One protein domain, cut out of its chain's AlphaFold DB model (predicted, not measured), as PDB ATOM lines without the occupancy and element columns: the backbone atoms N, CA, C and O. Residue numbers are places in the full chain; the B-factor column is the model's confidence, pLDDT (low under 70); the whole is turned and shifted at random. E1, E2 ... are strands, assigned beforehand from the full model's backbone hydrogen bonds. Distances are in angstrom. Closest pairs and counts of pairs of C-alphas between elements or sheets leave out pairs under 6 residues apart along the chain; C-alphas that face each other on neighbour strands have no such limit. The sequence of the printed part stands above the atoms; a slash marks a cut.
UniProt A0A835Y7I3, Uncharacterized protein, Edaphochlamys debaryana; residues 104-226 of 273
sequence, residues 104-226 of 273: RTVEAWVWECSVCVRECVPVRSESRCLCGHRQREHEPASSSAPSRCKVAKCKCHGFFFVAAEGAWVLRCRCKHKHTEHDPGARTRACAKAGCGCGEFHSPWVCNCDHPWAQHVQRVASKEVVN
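What this domain is: This is residues 104 to 226 of the 273 residues of an uncharacterized protein of Edaphochlamys debaryana (UniProt A0A835Y7I3). The model has little regular structure: a body of loops, residues 122 to 214, with a bent ribbon of two antiparallel strands, E1 and E3, at one end and short E2 beside E1. The printed part has 123 residues, no named helix and strands E1, E2, E3 along the chain, class all strand, with only 24 residues in named elements. The antiparallel sheet runs E2, E1, E3. The whole is compact, radius of gyration of the C-alphas 14.5 A, spanning 50 by 38 by 27 A.

Where its parts are: E1, residues 104 to 113, 25.5 A long, begins at C-alpha 104 (-20.007, -24.231, -91.288) and bends by 60 degrees at residue 109. E2, residues 119 to 121, measures 5.8 A. E3, residues 215 to 225, 27.2 A long, bends by 65 degrees at residue 218 and ends at C-alpha 225 (-14.848, -23.874, -95.065).

How they stand to each other: E1 and E3 are antiparallel at 152 degrees, with N 106 and O 222 within hydrogen-bond range, 2.8 A. E2, an edge strand of the sheet, is the neighbour of E1 and follows it after a tight link of 5 residues, with N 120 and O 111 within hydrogen-bond range, 3.0 A.

The domain as a whole: The C-alphas farthest apart, Gly 194 and Asn 226, are 50.8 A apart. The link E2 to E3 is long, 93 residues. The printed part has no cut, and no printed residue is under pLDDT 70.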
ATOM      1  N   ARG A 104     -19.339 -24.089 -92.584       86.00
ATOM      2  CA  ARG A 104     -20.007 -24.231 -91.288       86.00
ATOM      3  C   ARG A 104     -19.687 -23.042 -90.397       86.00
ATOM      4  O   ARG A 104     -18.558 -22.547 -90.397       86.00
ATOM      5  N   THR A 105     -20.658 -22.625 -89.602       90.12
ATOM      6  CA  THR A 105     -20.491 -21.541 -88.633       90.12
ATOM      7  C   THR A 105     -19.877 -22.077 -87.345       90.12
ATOM      8  O   THR A 105     -20.375 -23.042 -86.767       90.12
ATOM      9  N   VAL A 106     -18.787 -21.460 -86.890       91.25
ATOM     10  CA  VAL A 106     -18.061 -21.836 -85.670       91.25
ATOM     11  C   VAL A 106     -17.859 -20.603 -84.794       91.25
ATOM     12  O   VAL A 106     -17.436 -19.555 -85.277       91.25
ATOM     13  N   GLU A 107     -18.133 -20.724 -83.496       94.31
ATOM     14  CA  GLU A 107     -17.779 -19.695 -82.517       94.31
ATOM     15  C   GLU A 107     -16.261 -19.696 -82.283       94.31
ATOM     16  O   GLU A 107     -15.656 -20.721 -81.966       94.31
ATOM     17  N   ALA A 108     -15.627 -18.536 -82.436       94.12
ATOM     18  CA  ALA A 108     -14.190 -18.366 -82.267       94.12
ATOM     19  C   ALA A 108     -13.869 -17.112 -81.453       94.12
ATOM     20  O   ALA A 108     -14.600 -16.121 -81.469       94.12
ATOM     21  N   TRP A 109     -12.735 -17.142 -80.754       96.25
ATOM     22  CA  TRP A 109     -12.202 -15.957 -80.091       96.25
ATOM     23  C   TRP A 109     -11.715 -14.940 -81.126       96.25
ATOM     24  O   TRP A 109     -11.035 -15.293 -82.090       96.25
ATOM     25  N   VAL A 110     -12.033 -13.672 -80.894       96.31
ATOM     26  CA  VAL A 110     -11.599 -12.530 -81.699       96.31
ATOM     27  C   VAL A 110     -10.933 -11.522 -80.782       96.31
ATOM     28  O   VAL A 110     -11.458 -11.201 -79.714       96.31
ATOM     29  N   TRP A 111      -9.768 -11.036 -81.203       96.56
ATOM     30  CA  TRP A 111      -9.073  -9.928 -80.562       96.56
ATOM     31  C   TRP A 111      -9.175  -8.697 -81.459       96.56
ATOM     32  O   TRP A 111      -8.400  -8.520 -82.405       96.56
ATOM     33  N   GLU A 112     -10.179  -7.873 -81.185       96.56
ATOM     34  CA  GLU A 112     -10.520  -6.710 -82.001       96.56
ATOM     35  C   GLU A 112     -10.060  -5.416 -81.337       96.56
ATOM     36  O   GLU A 112     -10.086  -5.274 -80.114       96.56
ATOM     37  N   CYS A 113      -9.643  -4.456 -82.155       97.56
ATOM     38  CA  CYS A 113      -9.418  -3.091 -81.701       97.56
ATOM     39  C   CYS A 113     -10.728  -2.302 -81.786       97.56
ATOM     40  O   CYS A 113     -11.354  -2.267 -82.843       97.56
ATOM     41  N   SER A 114     -11.109  -1.614 -80.710       96.44
ATOM     42  CA  SER A 114     -12.318  -0.784 -80.672       96.44
ATOM     43  C   SER A 114     -12.218   0.491 -81.515       96.44
ATOM     44  O   SER A 114     -13.247   1.075 -81.837       96.44
ATOM     45  N   VAL A 115     -11.005   0.920 -81.883       97.19
ATOM     46  CA  VAL A 115     -10.788   2.147 -82.668       97.19
ATOM     47  C   VAL A 115     -10.781   1.870 -84.167       97.19
ATOM     48  O   VAL A 115     -11.500   2.525 -84.913       97.19
ATOM     49  N   CYS A 116      -9.999   0.890 -84.627       95.88
ATOM     50  CA  CYS A 116      -9.936   0.557 -86.055       95.88
ATOM     51  C   CYS A 116     -10.898  -0.560 -86.487       95.88
ATOM     52  O   CYS A 116     -10.954  -0.856 -87.677       95.88
ATOM     53  N   VAL A 117     -11.638  -1.170 -85.548       93.62
ATOM     54  CA  VAL A 117     -12.714  -2.157 -85.781       93.62
ATOM     55  C   VAL A 117     -12.260  -3.337 -86.650       93.62
ATOM     56  O   VAL A 117     -12.946  -3.796 -87.560       93.62
ATOM     57  N   ARG A 118     -11.044  -3.821 -86.389       94.00
ATOM     58  CA  ARG A 118     -10.448  -4.977 -87.068       94.00
ATOM     59  C   ARG A 118      -9.903  -5.971 -86.056       94.00
ATOM     60  O   ARG A 118      -9.424  -5.585 -84.986       94.00
ATOM     61  N   GLU A 119      -9.919  -7.245 -86.436       95.25
ATOM     62  CA  GLU A 119      -9.194  -8.300 -85.732       95.25
ATOM     63  C   GLU A 119      -7.690  -8.074 -85.914       95.25
ATOM     64  O   GLU A 119      -7.134  -8.295 -86.988       95.25
ATOM     65  N   CYS A 120      -7.035  -7.573 -84.869       95.00
ATOM     66  CA  CYS A 120      -5.630  -7.174 -84.951       95.00
ATOM     67  C   CYS A 120      -4.683  -8.356 -84.755       95.00
ATOM     68  O   CYS A 120      -3.591  -8.377 -85.320       95.00
ATOM     69  N   VAL A 121      -5.090  -9.338 -83.947       94.25
ATOM     70  CA  VAL A 121      -4.295 -10.537 -83.687       94.25
ATOM     71  C   VAL A 121      -5.197 -11.763 -83.791       94.25
ATOM     72  O   VAL A 121      -6.158 -11.862 -83.028       94.25
ATOM     73  N   PRO A 122      -4.905 -12.718 -84.691       93.38
ATOM     74  CA  PRO A 122      -5.698 -13.930 -84.791       93.38
ATOM     75  C   PRO A 122      -5.477 -14.802 -83.553       93.38
ATOM     76  O   PRO A 122      -4.346 -15.198 -83.248       93.38
ATOM     77  N   VAL A 123      -6.560 -15.139 -82.856       95.31
ATOM     78  CA  VAL A 123      -6.512 -16.083 -81.735       95.31
ATOM     79  C   VAL A 123      -6.563 -17.503 -82.294       95.31
ATOM     80  O   VAL A 123      -7.534 -17.907 -82.925       95.31
ATOM     81  N   ARG A 124      -5.491 -18.266 -82.078       93.94
ATOM     82  CA  ARG A 124      -5.321 -19.639 -82.571       93.94
ATOM     83  C   ARG A 124      -5.361 -20.638 -81.416       93.94
ATOM     84  O   ARG A 124      -5.251 -20.263 -80.251       93.94
ATOM     85  N   SER A 125      -5.404 -21.924 -81.750       93.94
ATOM     86  CA  SER A 125      -5.276 -23.042 -80.798       93.94
ATOM     87  C   SER A 125      -3.990 -22.985 -79.955       93.94
ATOM     88  O   SER A 125      -3.941 -23.435 -78.809       93.94
ATOM     89  N   GLU A 126      -2.949 -22.379 -80.524       94.00
ATOM     90  CA  GLU A 126      -1.631 -22.148 -79.939       94.00
ATOM     91  C   GLU A 126      -1.571 -20.962 -78.962       94.00
ATOM     92  O   GLU A 126      -0.620 -20.878 -78.178       94.00
ATOM     93  N   SER A 127      -2.547 -20.047 -79.016       95.56
ATOM     94  CA  SER A 127      -2.545 -18.798 -78.254       95.56
ATOM     95  C   SER A 127      -2.551 -19.049 -76.749       95.56
ATOM     96  O   SER A 127      -3.174 -19.994 -76.263       95.56
ATOM     97  N   ARG A 128      -1.851 -18.192 -75.997       95.94
ATOM     98  CA  ARG A 128      -1.656 -18.375 -74.555       95.94
ATOM     99  C   ARG A 128      -2.759 -17.703 -73.752       95.94
ATOM    100  O   ARG A 128      -3.152 -16.572 -74.034       95.94
ATOM    101  N   CYS A 129      -3.203 -18.410 -72.725       96.56
ATOM    102  CA  CYS A 129      -4.070 -17.901 -71.682       96.56
ATOM    103  C   CYS A 129      -3.250 -17.201 -70.582       96.56
ATOM    104  O   CYS A 129      -2.067 -17.494 -70.402       96.56
ATOM    105  N   LEU A 130      -3.890 -16.358 -69.766       96.19
ATOM    106  CA  LEU A 130      -3.295 -15.778 -68.551       96.19
ATOM    107  C   LEU A 130      -2.702 -16.837 -67.605       96.19
ATOM    108  O   LEU A 130      -1.667 -16.602 -66.990       96.19
ATOM    109  N   CYS A 131      -3.314 -18.021 -67.520       96.31
ATOM    110  CA  CYS A 131      -2.795 -19.126 -66.708       96.31
ATOM    111  C   CYS A 131      -1.544 -19.806 -67.292       96.31
ATOM    112  O   CYS A 131      -0.984 -20.688 -66.649       96.31
ATOM    113  N   GLY A 132      -1.107 -19.420 -68.495       95.19
ATOM    114  CA  GLY A 132       0.066 -19.960 -69.187       95.19
ATOM    115  C   GLY A 132      -0.223 -21.129 -70.137       95.19
ATOM    116  O   GLY A 132       0.627 -21.428 -70.984       95.19
ATOM    117  N   HIS A 133      -1.408 -21.741 -70.031       96.81
ATOM    118  CA  HIS A 133      -1.909 -22.819 -70.893       96.81
ATOM    119  C   HIS A 133      -2.382 -22.312 -72.257       96.81
ATOM    120  O   HIS A 133      -2.577 -21.111 -72.459       96.81
ATOM    121  N   ARG A 134      -2.538 -23.224 -73.216       96.44
ATOM    122  CA  ARG A 134      -2.905 -22.894 -74.603       96.44
ATOM    123  C   ARG A 134      -4.411 -22.946 -74.825       96.44
ATOM    124  O   ARG A 134      -5.101 -23.694 -74.145       96.44
ATOM    125  N   GLN A 135      -4.927 -22.225 -75.818       95.94
ATOM    126  CA  GLN A 135      -6.362 -22.224 -76.135       95.94
ATOM    127  C   GLN A 135      -6.910 -23.637 -76.405       95.94
ATOM    128  O   GLN A 135      -7.996 -23.952 -75.930       95.94
ATOM    129  N   ARG A 136      -6.140 -24.527 -77.048       96.06
ATOM    130  CA  ARG A 136      -6.531 -25.941 -77.257       96.06
ATOM    131  C   ARG A 136      -6.718 -26.755 -75.973       96.06
ATOM    132  O   ARG A 136      -7.384 -27.785 -75.975       96.06
ATOM    133  N   GLU A 137      -6.096 -26.320 -74.881       97.31
ATOM    134  CA  GLU A 137      -6.233 -26.932 -73.556       97.31
ATOM    135  C   GLU A 137      -7.456 -26.385 -72.814       97.31
ATOM    136  O   GLU A 137      -7.741 -26.800 -71.694       97.31
ATOM    137  N   HIS A 138      -8.187 -25.452 -73.422       96.94
ATOM    138  CA  HIS A 138      -9.458 -24.970 -72.932       96.94
ATOM    139  C   HIS A 138     -10.634 -25.602 -73.692       96.94
ATOM    140  O   HIS A 138     -10.490 -26.295 -74.705       96.94
ATOM    141  N   GLU A 139     -11.832 -25.423 -73.154       95.75
ATOM    142  CA  GLU A 139     -13.080 -25.618 -73.888       95.75
ATOM    143  C   GLU A 139     -13.164 -24.658 -75.087       95.75
ATOM    144  O   GLU A 139     -12.540 -23.590 -75.060       95.75
ATOM    145  N   PRO A 140     -13.897 -25.020 -76.152       92.69
ATOM    146  CA  PRO A 140     -14.059 -24.152 -77.314       92.69
ATOM    147  C   PRO A 140     -14.607 -22.772 -76.922       92.69
ATOM    148  O   PRO A 140     -15.186 -22.587 -75.849       92.69
ATOM    149  N   ALA A 141     -14.376 -21.779 -77.784       93.81
ATOM    150  CA  ALA A 141     -14.960 -20.460 -77.583       93.81
ATOM    151  C   ALA A 141     -16.483 -20.602 -77.553       93.81
ATOM    152  O   ALA A 141     -17.052 -21.224 -78.444       93.81
ATOM    153  N   SER A 142     -17.119 -20.051 -76.524       92.50
ATOM    154  CA  SER A 142     -18.569 -20.059 -76.418       92.50
ATOM    155  C   SER A 142     -19.067 -18.728 -75.892       92.50
ATOM    156  O   SER A 142     -18.494 -18.170 -74.953       92.50
ATOM    157  N   SER A 143     -20.120 -18.204 -76.512       90.56
ATOM    158  CA  SER A 143     -20.784 -16.982 -76.056       90.56
ATOM    159  C   SER A 143     -21.597 -17.193 -74.771       90.56
ATOM    160  O   SER A 143     -21.801 -16.244 -74.013       90.56
ATOM    161  N   SER A 144     -22.029 -18.429 -74.495       88.31
ATOM    162  CA  SER A 144     -22.919 -18.763 -73.375       88.31
ATOM    163  C   SER A 144     -22.183 -19.169 -72.095       88.31
ATOM    164  O   SER A 144     -22.706 -18.971 -70.998       88.31
ATOM    165  N   ALA A 145     -20.965 -19.711 -72.210       89.25
ATOM    166  CA  ALA A 145     -20.214 -20.261 -71.084       89.25
ATOM    167  C   ALA A 145     -18.728 -19.855 -71.101       89.25
ATOM    168  O   ALA A 145     -18.120 -19.722 -72.165       89.25
ATOM    169  N   PRO A 146     -18.092 -19.678 -69.924       90.19
ATOM    170  CA  PRO A 146     -16.664 -19.399 -69.856       90.19
ATOM    171  C   PRO A 146     -15.854 -20.630 -70.281       90.19
ATOM    172  O   PRO A 146     -15.994 -21.693 -69.692       90.19
ATOM    173  N   SER A 147     -14.943 -20.454 -71.235       93.56
ATOM    174  CA  SER A 147     -14.042 -21.504 -71.737       93.56
ATOM    175  C   SER A 147     -13.057 -21.983 -70.654       93.56
ATOM    176  O   SER A 147     -11.999 -21.370 -70.434       93.56
ATOM    177  N   ARG A 148     -13.404 -23.057 -69.926       94.94
ATOM    178  CA  ARG A 148     -12.600 -23.578 -68.808       94.94
ATOM    179  C   ARG A 148     -11.357 -24.300 -69.308       94.94
ATOM    180  O   ARG A 148     -11.366 -24.928 -70.361       94.94
ATOM    181  N   CYS A 149     -10.274 -24.216 -68.538       96.88
ATOM    182  CA  CYS A 149      -9.071 -24.993 -68.818       96.88
ATOM    183  C   CYS A 149      -9.274 -26.443 -68.371       96.88
ATOM    184  O   CYS A 149      -9.697 -26.691 -67.244       96.88
ATOM    185  N   LYS A 150      -8.930 -27.387 -69.246       96.62
ATOM    186  CA  LYS A 150      -9.024 -28.835 -69.023       96.62
ATOM    187  C   LYS A 150      -7.802 -29.394 -68.285       96.62
ATOM    188  O   LYS A 150      -7.824 -30.536 -67.838       96.62
ATOM    189  N   VAL A 151      -6.724 -28.612 -68.156       96.44
ATOM    190  CA  VAL A 151      -5.516 -29.035 -67.434       96.44
ATOM    191  C   VAL A 151      -5.823 -29.158 -65.945       96.44
ATOM    192  O   VAL A 151      -6.332 -28.226 -65.316       96.44
ATOM    193  N   ALA A 152      -5.471 -30.307 -65.367       92.94
ATOM    194  CA  ALA A 152      -5.697 -30.593 -63.959       92.94
ATOM    195  C   ALA A 152      -5.121 -29.488 -63.057       92.94
ATOM    196  O   ALA A 152      -4.001 -29.019 -63.257       92.94
ATOM    197  N   LYS A 153      -5.885 -29.104 -62.027       91.69
ATOM    198  CA  LYS A 153      -5.516 -28.083 -61.026       91.69
ATOM    199  C   LYS A 153      -5.394 -26.649 -61.568       91.69
ATOM    200  O   LYS A 153      -5.043 -25.755 -60.795       91.69
ATOM    201  N   CYS A 154      -5.709 -26.387 -62.840       95.62
ATOM    202  CA  CYS A 154      -5.792 -25.017 -63.333       95.62
ATOM    203  C   CYS A 154      -7.031 -24.324 -62.748       95.62
ATOM    204  O   CYS A 154      -8.149 -24.817 -62.872       95.62
ATOM    205  N   LYS A 155      -6.837 -23.169 -62.110       92.50
ATOM    206  CA  LYS A 155      -7.913 -22.418 -61.440       92.50
ATOM    207  C   LYS A 155      -8.447 -21.252 -62.270       92.50
ATOM    208  O   LYS A 155      -9.123 -20.386 -61.728       92.50
ATOM    209  N   CYS A 156      -8.116 -21.175 -63.560       95.38
ATOM    210  CA  CYS A 156      -8.504 -20.023 -64.361       95.38
ATOM    211  C   CYS A 156     -10.028 -19.919 -64.520       95.38
ATOM    212  O   CYS A 156     -10.717 -20.920 -64.733       95.38
ATOM    213  N   HIS A 157     -10.556 -18.696 -64.479       92.50
ATOM    214  CA  HIS A 157     -11.988 -18.471 -64.674       92.50
ATOM    215  C   HIS A 157     -12.442 -18.835 -66.095       92.50
ATOM    216  O   HIS A 157     -13.503 -19.421 -66.278       92.50
ATOM    217  N   GLY A 158     -11.611 -18.533 -67.088       94.19
ATOM    218  CA  GLY A 158     -11.827 -18.875 -68.486       94.19
ATOM    219  C   GLY A 158     -10.635 -18.448 -69.340       94.19
ATOM    220  O   GLY A 158      -9.688 -17.842 -68.826       94.19
ATOM    221  N   PHE A 159     -10.676 -18.757 -70.634       96.50
ATOM    222  CA  PHE A 159      -9.637 -18.346 -71.572       96.50
ATOM    223  C   PHE A 159      -9.499 -16.816 -71.629       96.50
ATOM    224  O   PHE A 159     -10.465 -16.090 -71.860       96.50
ATOM    225  N   PHE A 160      -8.279 -16.323 -71.430       96.06
ATOM    226  CA  PHE A 160      -7.933 -14.914 -71.586       96.06
ATOM    227  C   PHE A 160      -6.659 -14.778 -72.372       96.06
ATOM    228  O   PHE A 160      -5.589 -15.158 -71.902       96.06
ATOM    229  N   PHE A 161      -6.806 -14.223 -73.554       96.56
ATOM    230  CA  PHE A 161      -5.759 -14.062 -74.517       96.56
ATOM    231  C   PHE A 161      -4.668 -13.128 -73.990       96.56
ATOM    232  O   PHE A 161      -4.920 -11.988 -73.605       96.56
ATOM    233  N   VAL A 162      -3.436 -13.625 -73.999       95.94
ATOM    234  CA  VAL A 162      -2.229 -12.832 -73.785       95.94
ATOM    235  C   VAL A 162      -1.446 -12.860 -75.087       95.94
ATOM    236  O   VAL A 162      -0.989 -13.926 -75.507       95.94
ATOM    237  N   ALA A 163      -1.289 -11.699 -75.727       94.44
ATOM    238  CA  ALA A 163      -0.522 -11.635 -76.962       94.44
ATOM    239  C   ALA A 163       0.942 -12.046 -76.711       94.44
ATOM    240  O   ALA A 163       1.565 -11.698 -75.700       94.44
ATOM    241  N   ALA A 164       1.460 -12.840 -77.639       91.31
ATOM    242  CA  ALA A 164       2.798 -13.400 -77.614       91.31
ATOM    243  C   ALA A 164       3.290 -13.556 -79.055       91.31
ATOM    244  O   ALA A 164       2.510 -13.924 -79.933       91.31
ATOM    245  N   GLU A 165       4.578 -13.310 -79.278       86.00
ATOM    246  CA  GLU A 165       5.223 -13.440 -80.582       86.00
ATOM    247  C   GLU A 165       6.505 -14.263 -80.428       86.00
ATOM    248  O   GLU A 165       7.469 -13.858 -79.773       86.00
ATOM    249  N   GLY A 166       6.490 -15.483 -80.970       84.56
ATOM    250  CA  GLY A 166       7.567 -16.452 -80.776       84.56
ATOM    251  C   GLY A 166       7.806 -16.762 -79.292       84.56
ATOM    252  O   GLY A 166       6.920 -17.250 -78.590       84.56
ATOM    253  N   ALA A 167       9.024 -16.492 -78.817       83.88
ATOM    254  CA  ALA A 167       9.404 -16.672 -77.414       83.88
ATOM    255  C   ALA A 167       9.037 -15.471 -76.519       83.88
ATOM    256  O   ALA A 167       9.127 -15.567 -75.292       83.88
ATOM    257  N   TRP A 168       8.643 -14.339 -77.109       91.25
ATOM    258  CA  TRP A 168       8.300 -13.133 -76.370       91.25
ATOM    259  C   TRP A 168       6.830 -13.145 -75.949       91.25
ATOM    260  O   TRP A 168       5.943 -13.500 -76.721       91.25
ATOM    261  N   VAL A 169       6.568 -12.744 -74.705       93.50
ATOM    262  CA  VAL A 169       5.214 -12.653 -74.149       93.50
ATOM    263  C   VAL A 169       5.049 -11.330 -73.425       93.50
ATOM    264  O   VAL A 169       5.961 -10.886 -72.717       93.50
ATOM    265  N   LEU A 170       3.863 -10.735 -73.560       93.69
ATOM    266  CA  LEU A 170       3.524  -9.497 -72.880       93.69
ATOM    267  C   LEU A 170       3.696  -9.583 -71.363       93.69
ATOM    268  O   LEU A 170       3.398 -10.584 -70.700       93.69
ATOM    269  N   ARG A 171       4.153  -8.458 -70.815       95.94
ATOM    270  CA  ARG A 171       4.234  -8.198 -69.379       95.94
ATOM    271  C   ARG A 171       3.178  -7.185 -68.984       95.94
ATOM    272  O   ARG A 171       2.765  -6.349 -69.793       95.94
ATOM    273  N   CYS A 172       2.775  -7.250 -67.725       96.81
ATOM    274  CA  CYS A 172       1.924  -6.232 -67.133       96.81
ATOM    275  C   CYS A 172       2.714  -4.923 -66.915       96.81
ATOM    276  O   CYS A 172       3.946  -4.927 -66.860       96.81
ATOM    277  N   ARG A 173       2.019  -3.799 -66.719       96.62
ATOM    278  CA  ARG A 173       2.580  -2.505 -66.295       96.62
ATOM    279  C   ARG A 173       3.340  -2.610 -64.975       96.62
ATOM    280  O   ARG A 173       4.305  -1.879 -64.782       96.62
ATOM    281  N   CYS A 174       2.978  -3.561 -64.113       96.88
ATOM    282  CA  CYS A 174       3.734  -3.884 -62.901       96.88
ATOM    283  C   CYS A 174       5.039  -4.669 -63.164       96.88
ATOM    284  O   CYS A 174       5.691  -5.091 -62.217       96.88
ATOM    285  N   LYS A 175       5.430  -4.865 -64.435       96.62
ATOM    286  CA  LYS A 175       6.633  -5.573 -64.928       96.62
ATOM    287  C   LYS A 175       6.651  -7.095 -64.721       96.62
ATOM    288  O   LYS A 175       7.525  -7.780 -65.264       96.62
ATOM    289  N   HIS A 176       5.665  -7.638 -64.019       96.62
ATOM    290  CA  HIS A 176       5.508  -9.073 -63.817       96.62
ATOM    291  C   HIS A 176       4.958  -9.788 -65.058       96.62
ATOM    292  O   HIS A 176       4.350  -9.185 -65.954       96.62
ATOM    293  N   LYS A 177       5.228 -11.094 -65.133       96.19
ATOM    294  CA  LYS A 177       4.728 -11.961 -66.207       96.19
ATOM    295  C   LYS A 177       3.228 -12.192 -66.042       96.19
ATOM    296  O   LYS A 177       2.713 -12.177 -64.932       96.19
ATOM    297  N   HIS A 178       2.541 -12.493 -67.140       95.19
ATOM    298  CA  HIS A 178       1.112 -12.825 -67.133       95.19
ATOM    299  C   HIS A 178       0.751 -13.975 -66.171       95.19
ATOM    300  O   HIS A 178      -0.276 -13.908 -65.508       95.19
ATOM    301  N   THR A 179       1.631 -14.969 -66.006       95.94
ATOM    302  CA  THR A 179       1.439 -16.098 -65.074       95.94
ATOM    303  C   THR A 179       1.594 -15.733 -63.595       95.94
ATOM    304  O   THR A 179       1.308 -16.554 -62.733       95.94
ATOM    305  N   GLU A 180       2.098 -14.537 -63.282       96.44
ATOM    306  CA  GLU A 180       2.200 -14.018 -61.909       96.44
ATOM    307  C   GLU A 180       0.939 -13.241 -61.502       96.44
ATOM    308  O   GLU A 180       0.896 -12.627 -60.437       96.44
ATOM    309  N   HIS A 181      -0.084 -13.240 -62.354       96.25
ATOM    310  CA  HIS A 181      -1.414 -12.740 -62.046       96.25
ATOM    311  C   HIS A 181      -2.337 -13.906 -61.723       96.25
ATOM    312  O   HIS A 181      -2.209 -14.973 -62.318       96.25
ATOM    313  N   ASP A 182      -3.268 -13.703 -60.796       95.56
ATOM    314  CA  ASP A 182      -4.248 -14.725 -60.446       95.56
ATOM    315  C   ASP A 182      -5.220 -14.942 -61.621       95.56
ATOM    316  O   ASP A 182      -6.001 -14.042 -61.945       95.56
ATOM    317  N   PRO A 183      -5.213 -16.118 -62.276       94.75
ATOM    318  CA  PRO A 183      -6.116 -16.380 -63.384       94.75
ATOM    319  C   PRO A 183      -7.537 -16.744 -62.927       94.75
ATOM    320  O   PRO A 183      -8.442 -16.799 -63.766       94.75
ATOM    321  N   GLY A 184      -7.735 -17.055 -61.643       91.69
ATOM    322  CA  GLY A 184      -9.035 -17.403 -61.069       91.69
ATOM    323  C   GLY A 184      -9.867 -16.182 -60.692       91.69
ATOM    324  O   GLY A 184     -11.090 -16.203 -60.843       91.69
ATOM    325  N   ALA A 185      -9.213 -15.100 -60.270       89.75
ATOM    326  CA  ALA A 185      -9.870 -13.829 -60.014       89.75
ATOM    327  C   ALA A 185     -10.337 -13.163 -61.318       89.75
ATOM    328  O   ALA A 185      -9.590 -13.052 -62.290       89.75
ATOM    329  N   ARG A 186     -11.564 -12.624 -61.318       85.88
ATOM    330  CA  ARG A 186     -12.086 -11.837 -62.449       85.88
ATOM    331  C   ARG A 186     -11.255 -10.574 -62.699       85.88
ATOM    332  O   ARG A 186     -11.093 -10.184 -63.850       85.88
ATOM    333  N   THR A 187     -10.713  -9.982 -61.634       87.62
ATOM    334  CA  THR A 187      -9.845  -8.798 -61.693       87.62
ATOM    335  C   THR A 187      -8.466  -9.106 -62.260       87.62
ATOM    336  O   THR A 187      -7.845  -8.217 -62.820       87.62
ATOM    337  N   ARG A 188      -7.987 -10.358 -62.177       93.38
ATOM    338  CA  ARG A 188      -6.652 -10.759 -62.657       93.38
ATOM    339  C   ARG A 188      -5.540  -9.952 -61.984       93.38
ATOM    340  O   ARG A 188      -4.589  -9.507 -62.635       93.38
ATOM    341  N   ALA A 189      -5.682  -9.728 -60.681       95.56
ATOM    342  CA  ALA A 189      -4.704  -9.007 -59.881       95.56
ATOM    343  C   ALA A 189      -3.353  -9.731 -59.867       95.56
ATOM    344  O   ALA A 189      -3.275 -10.956 -59.991       95.56
ATOM    345  N   CYS A 190      -2.275  -8.970 -59.720       96.88
ATOM    346  CA  CYS A 190      -0.947  -9.543 -59.570       96.88
ATOM    347  C   CYS A 190      -0.850 -10.261 -58.220       96.88
ATOM    348  O   CYS A 190      -1.105  -9.665 -57.179       96.88
ATOM    349  N   ALA A 191      -0.447 -11.529 -58.236       95.06
ATOM    350  CA  ALA A 191      -0.273 -12.352 -57.043       95.06
ATOM    351  C   ALA A 191       1.136 -12.222 -56.434       95.06
ATOM    352  O   ALA A 191       1.460 -12.888 -55.448       95.06
ATOM    353  N   LYS A 192       2.009 -11.389 -57.016       96.06
ATOM    354  CA  LYS A 192       3.355 -11.150 -56.490       96.06
ATOM    355  C   LYS A 192       3.278 -10.380 -55.168       96.06
ATOM    356  O   LYS A 192       2.670  -9.313 -55.102       96.06
ATOM    357  N   ALA A 193       3.954 -10.887 -54.137       94.06
ATOM    358  CA  ALA A 193       4.050 -10.222 -52.839       94.06
ATOM    359  C   ALA A 193       4.558  -8.774 -52.981       94.06
ATOM    360  O   ALA A 193       5.553  -8.525 -53.664       94.06
ATOM    361  N   GLY A 194       3.861  -7.828 -52.344       93.88
ATOM    362  CA  GLY A 194       4.188  -6.398 -52.391       93.88
ATOM    363  C   GLY A 194       3.733  -5.661 -53.659       93.88
ATOM    364  O   GLY A 194       3.971  -4.462 -53.776       93.88
ATOM    365  N   CYS A 195       3.068  -6.332 -54.605       96.00
ATOM    366  CA  CYS A 195       2.544  -5.698 -55.813       96.00
ATOM    367  C   CYS A 195       1.067  -5.301 -55.639       96.00
ATOM    368  O   CYS A 195       0.200  -6.162 -55.545       96.00
ATOM    369  N   GLY A 196       0.760  -4.001 -55.667       94.38
ATOM    370  CA  GLY A 196      -0.616  -3.473 -55.581       94.38
ATOM    371  C   GLY A 196      -1.394  -3.468 -56.907       94.38
ATOM    372  O   GLY A 196      -2.328  -2.690 -57.076       94.38
ATOM    373  N   CYS A 197      -0.981  -4.262 -57.895       96.12
ATOM    374  CA  CYS A 197      -1.578  -4.254 -59.229       96.12
ATOM    375  C   CYS A 197      -2.910  -5.021 -59.237       96.12
ATOM    376  O   CYS A 197      -2.912  -6.248 -59.172       96.12
ATOM    377  N   GLY A 198      -4.029  -4.302 -59.362       95.12
ATOM    378  CA  GLY A 198      -5.377  -4.881 -59.318       95.12
ATOM    379  C   GLY A 198      -5.828  -5.608 -60.587       95.12
ATOM    380  O   GLY A 198      -6.710  -6.453 -60.500       95.12
ATOM    381  N   GLU A 199      -5.211  -5.327 -61.738       94.94
ATOM    382  CA  GLU A 199      -5.599  -5.916 -63.024       94.94
ATOM    383  C   GLU A 199      -4.406  -6.122 -63.958       94.94
ATOM    384  O   GLU A 199      -3.424  -5.376 -63.921       94.94
ATOM    385  N   PHE A 200      -4.473  -7.149 -64.806       95.44
ATOM    386  CA  PHE A 200      -3.493  -7.344 -65.866       95.44
ATOM    387  C   PHE A 200      -3.687  -6.306 -66.978       95.44
ATOM    388  O   PHE A 200      -4.617  -6.388 -67.776       95.44
ATOM    389  N   HIS A 201      -2.752  -5.365 -67.075       94.50
ATOM    390  CA  HIS A 201      -2.732  -4.352 -68.124       94.50
ATOM    391  C   HIS A 201      -1.327  -4.262 -68.710       94.50
ATOM    392  O   HIS A 201      -0.379  -4.001 -67.977       94.50
ATOM    393  N   SER A 202      -1.164  -4.405 -70.025       94.75
ATOM    394  CA  SER A 202       0.149  -4.272 -70.675       94.75
ATOM    395  C   SER A 202       0.386  -2.854 -71.219       94.75
ATOM    396  O   SER A 202      -0.567  -2.241 -71.694       94.75
ATOM    397  N   PRO A 203       1.610  -2.289 -71.152       94.94
ATOM    398  CA  PRO A 203       1.942  -1.018 -71.810       94.94
ATOM    399  C   PRO A 203       2.216  -1.164 -73.318       94.94
ATOM    400  O   PRO A 203       2.586  -0.189 -73.962       94.94
ATOM    401  N   TRP A 204       2.094  -2.371 -73.875       95.31
ATOM    402  CA  TRP A 204       2.334  -2.622 -75.292       95.31
ATOM    403  C   TRP A 204       1.324  -1.915 -76.200       95.31
ATOM    404  O   TRP A 204       0.134  -1.804 -75.880       95.31
ATOM    405  N   VAL A 205       1.833  -1.474 -77.347       95.75
ATOM    406  CA  VAL A 205       1.077  -0.866 -78.440       95.75
ATOM    407  C   VAL A 205       1.006  -1.886 -79.569       95.75
ATOM    408  O   VAL A 205       2.024  -2.466 -79.944       95.75
ATOM    409  N   CYS A 206      -0.203  -2.140 -80.061       95.75
ATOM    410  CA  CYS A 206      -0.429  -3.077 -81.151       95.75
ATOM    411  C   CYS A 206       0.106  -2.530 -82.480       95.75
ATOM    412  O   CYS A 206       0.237  -1.325 -82.648       95.75
ATOM    413  N   ASN A 207       0.317  -3.409 -83.461       95.00
ATOM    414  CA  ASN A 207       0.704  -3.041 -84.830       95.00
ATOM    415  C   ASN A 207      -0.335  -2.159 -85.549       95.00
ATOM    416  O   ASN A 207      -0.052  -1.633 -86.616       95.00
ATOM    417  N   CYS A 208      -1.545  -2.024 -85.000       96.50
ATOM    418  CA  CYS A 208      -2.539  -1.057 -85.459       96.50
ATOM    419  C   CYS A 208      -2.370   0.339 -84.827       96.50
ATOM    420  O   CYS A 208      -3.294   1.139 -84.927       96.50
ATOM    421  N   ASP A 209      -1.250   0.594 -84.140       96.88
ATOM    422  CA  ASP A 209      -0.883   1.828 -83.424       96.88
ATOM    423  C   ASP A 209      -1.789   2.212 -82.241       96.88
ATOM    424  O   ASP A 209      -1.719   3.318 -81.707       96.88
ATOM    425  N   HIS A 210      -2.600   1.268 -81.756       97.00
ATOM    426  CA  HIS A 210      -3.479   1.469 -80.605       97.00
ATOM    427  C   HIS A 210      -2.976   0.712 -79.361       97.00
ATOM    428  O   HIS A 210      -2.477  -0.415 -79.473       97.00
ATOM    429  N   PRO A 211      -3.105   1.283 -78.147       96.62
ATOM    430  CA  PRO A 211      -2.704   0.626 -76.907       96.62
ATOM    431  C   PRO A 211      -3.510  -0.649 -76.625       96.62
ATOM    432  O   PRO A 211      -4.659  -0.800 -77.049       96.62
ATOM    433  N   TRP A 212      -2.936  -1.542 -75.811       94.88
ATOM    434  CA  TRP A 212      -3.600  -2.759 -75.319       94.88
ATOM    435  C   TRP A 212      -5.024  -2.519 -74.791       94.88
ATOM    436  O   TRP A 212      -5.926  -3.284 -75.102       94.88
ATOM    437  N   ALA A 213      -5.243  -1.435 -74.040       95.00
ATOM    438  CA  ALA A 213      -6.544  -1.105 -73.450       95.00
ATOM    439  C   ALA A 213      -7.663  -0.845 -74.476       95.00
ATOM    440  O   ALA A 213      -8.837  -0.910 -74.131       95.00
ATOM    441  N   GLN A 214      -7.309  -0.542 -75.728       97.19
ATOM    442  CA  GLN A 214      -8.264  -0.357 -76.825       97.19
ATOM    443  C   GLN A 214      -8.552  -1.655 -77.582       97.19
ATOM    444  O   GLN A 214      -9.159  -1.629 -78.649       97.19
ATOM    445  N   HIS A 215      -8.105  -2.792 -77.056       96.81
ATOM    446  CA  HIS A 215      -8.405  -4.091 -77.620       96.81
ATOM    447  C   HIS A 215      -9.282  -4.895 -76.675       96.81
ATOM    448  O   HIS A 215      -9.092  -4.890 -75.458       96.81
ATOM    449  N   VAL A 216     -10.244  -5.599 -77.256       95.44
ATOM    450  CA  VAL A 216     -11.193  -6.420 -76.519       95.44
ATOM    451  C   VAL A 216     -11.186  -7.838 -77.068       95.44
ATOM    452  O   VAL A 216     -11.146  -8.070 -78.277       95.44
ATOM    453  N   GLN A 217     -11.227  -8.798 -76.150       95.50
ATOM    454  CA  GLN A 217     -11.479 -10.189 -76.488       95.50
ATOM    455  C   GLN A 217     -12.987 -10.419 -76.530       95.50
ATOM    456  O   GLN A 217     -13.679 -10.156 -75.544       95.50
ATOM    457  N   ARG A 218     -13.485 -10.969 -77.636       95.25
ATOM    458  CA  ARG A 218     -14.885 -11.389 -77.795       95.25
ATOM    459  C   ARG A 218     -14.975 -12.777 -78.412       95.25
ATOM    460  O   ARG A 218     -13.992 -13.289 -78.938       95.25
ATOM    461  N   VAL A 219     -16.155 -13.378 -78.333       95.88
ATOM    462  CA  VAL A 219     -16.514 -14.556 -79.129       95.88
ATOM    463  C   VAL A 219     -17.337 -14.066 -80.312       95.88
ATOM    464  O   VAL A 219     -18.280 -13.301 -80.113       95.88
ATOM    465  N   ALA A 220     -16.970 -14.476 -81.521       94.38
ATOM    466  CA  ALA A 220     -17.723 -14.186 -82.734       94.38
ATOM    467  C   ALA A 220     -17.949 -15.467 -83.537       94.38
ATOM    468  O   ALA A 220     -17.086 -16.346 -83.584       94.38
ATOM    469  N   SER A 221     -19.097 -15.539 -84.199       93.81
ATOM    470  CA  SER A 221     -19.412 -16.591 -85.161       93.81
ATOM    471  C   SER A 221     -18.668 -16.322 -86.466       93.81
ATOM    472  O   SER A 221     -18.838 -15.265 -87.070       93.81
ATOM    473  N   LYS A 222     -17.832 -17.266 -86.895       89.94
ATOM    474  CA  LYS A 222     -17.086 -17.208 -88.156       89.94
ATOM    475  C   LYS A 222     -17.480 -18.385 -89.039       89.94
ATOM    476  O   LYS A 222     -17.590 -19.510 -88.555       89.94
ATOM    477  N   GLU A 223     -17.667 -18.138 -90.329       89.62
ATOM    478  CA  GLU A 223     -17.839 -19.208 -91.310       89.62
ATOM    479  C   GLU A 223     -16.477 -19.800 -91.664       89.62
ATOM    480  O   GLU A 223     -15.537 -19.091 -92.025       89.62
ATOM    481  N   VAL A 224     -16.362 -21.116 -91.527       86.62
ATOM    482  CA  VAL A 224     -15.143 -21.856 -91.841       86.62
ATOM    483  C   VAL A 224     -15.482 -22.885 -92.905       86.62
ATOM    484  O   VAL A 224     -16.420 -23.669 -92.746       86.62
ATOM    485  N   VAL A 225     -14.711 -22.885 -93.992       83.25
ATOM    486  CA  VAL A 225     -14.848 -23.874 -95.065       83.25
ATOM    487  C   VAL A 225     -14.510 -25.249 -94.510       83.25
ATOM    488  O   VAL A 225     -13.460 -25.460 -93.893       83.25
ATOM    489  N   ASN A 226     -15.402 -26.205 -94.735       78.69
ATOM    490  CA  ASN A 226     -15.166 -27.578 -94.349       78.69
ATOM    491  C   ASN A 226     -14.268 -28.241 -95.396       78.69
ATOM    492  O   ASN A 226     -14.725 -28.752 -96.415       78.69
TER     493      ASN A 226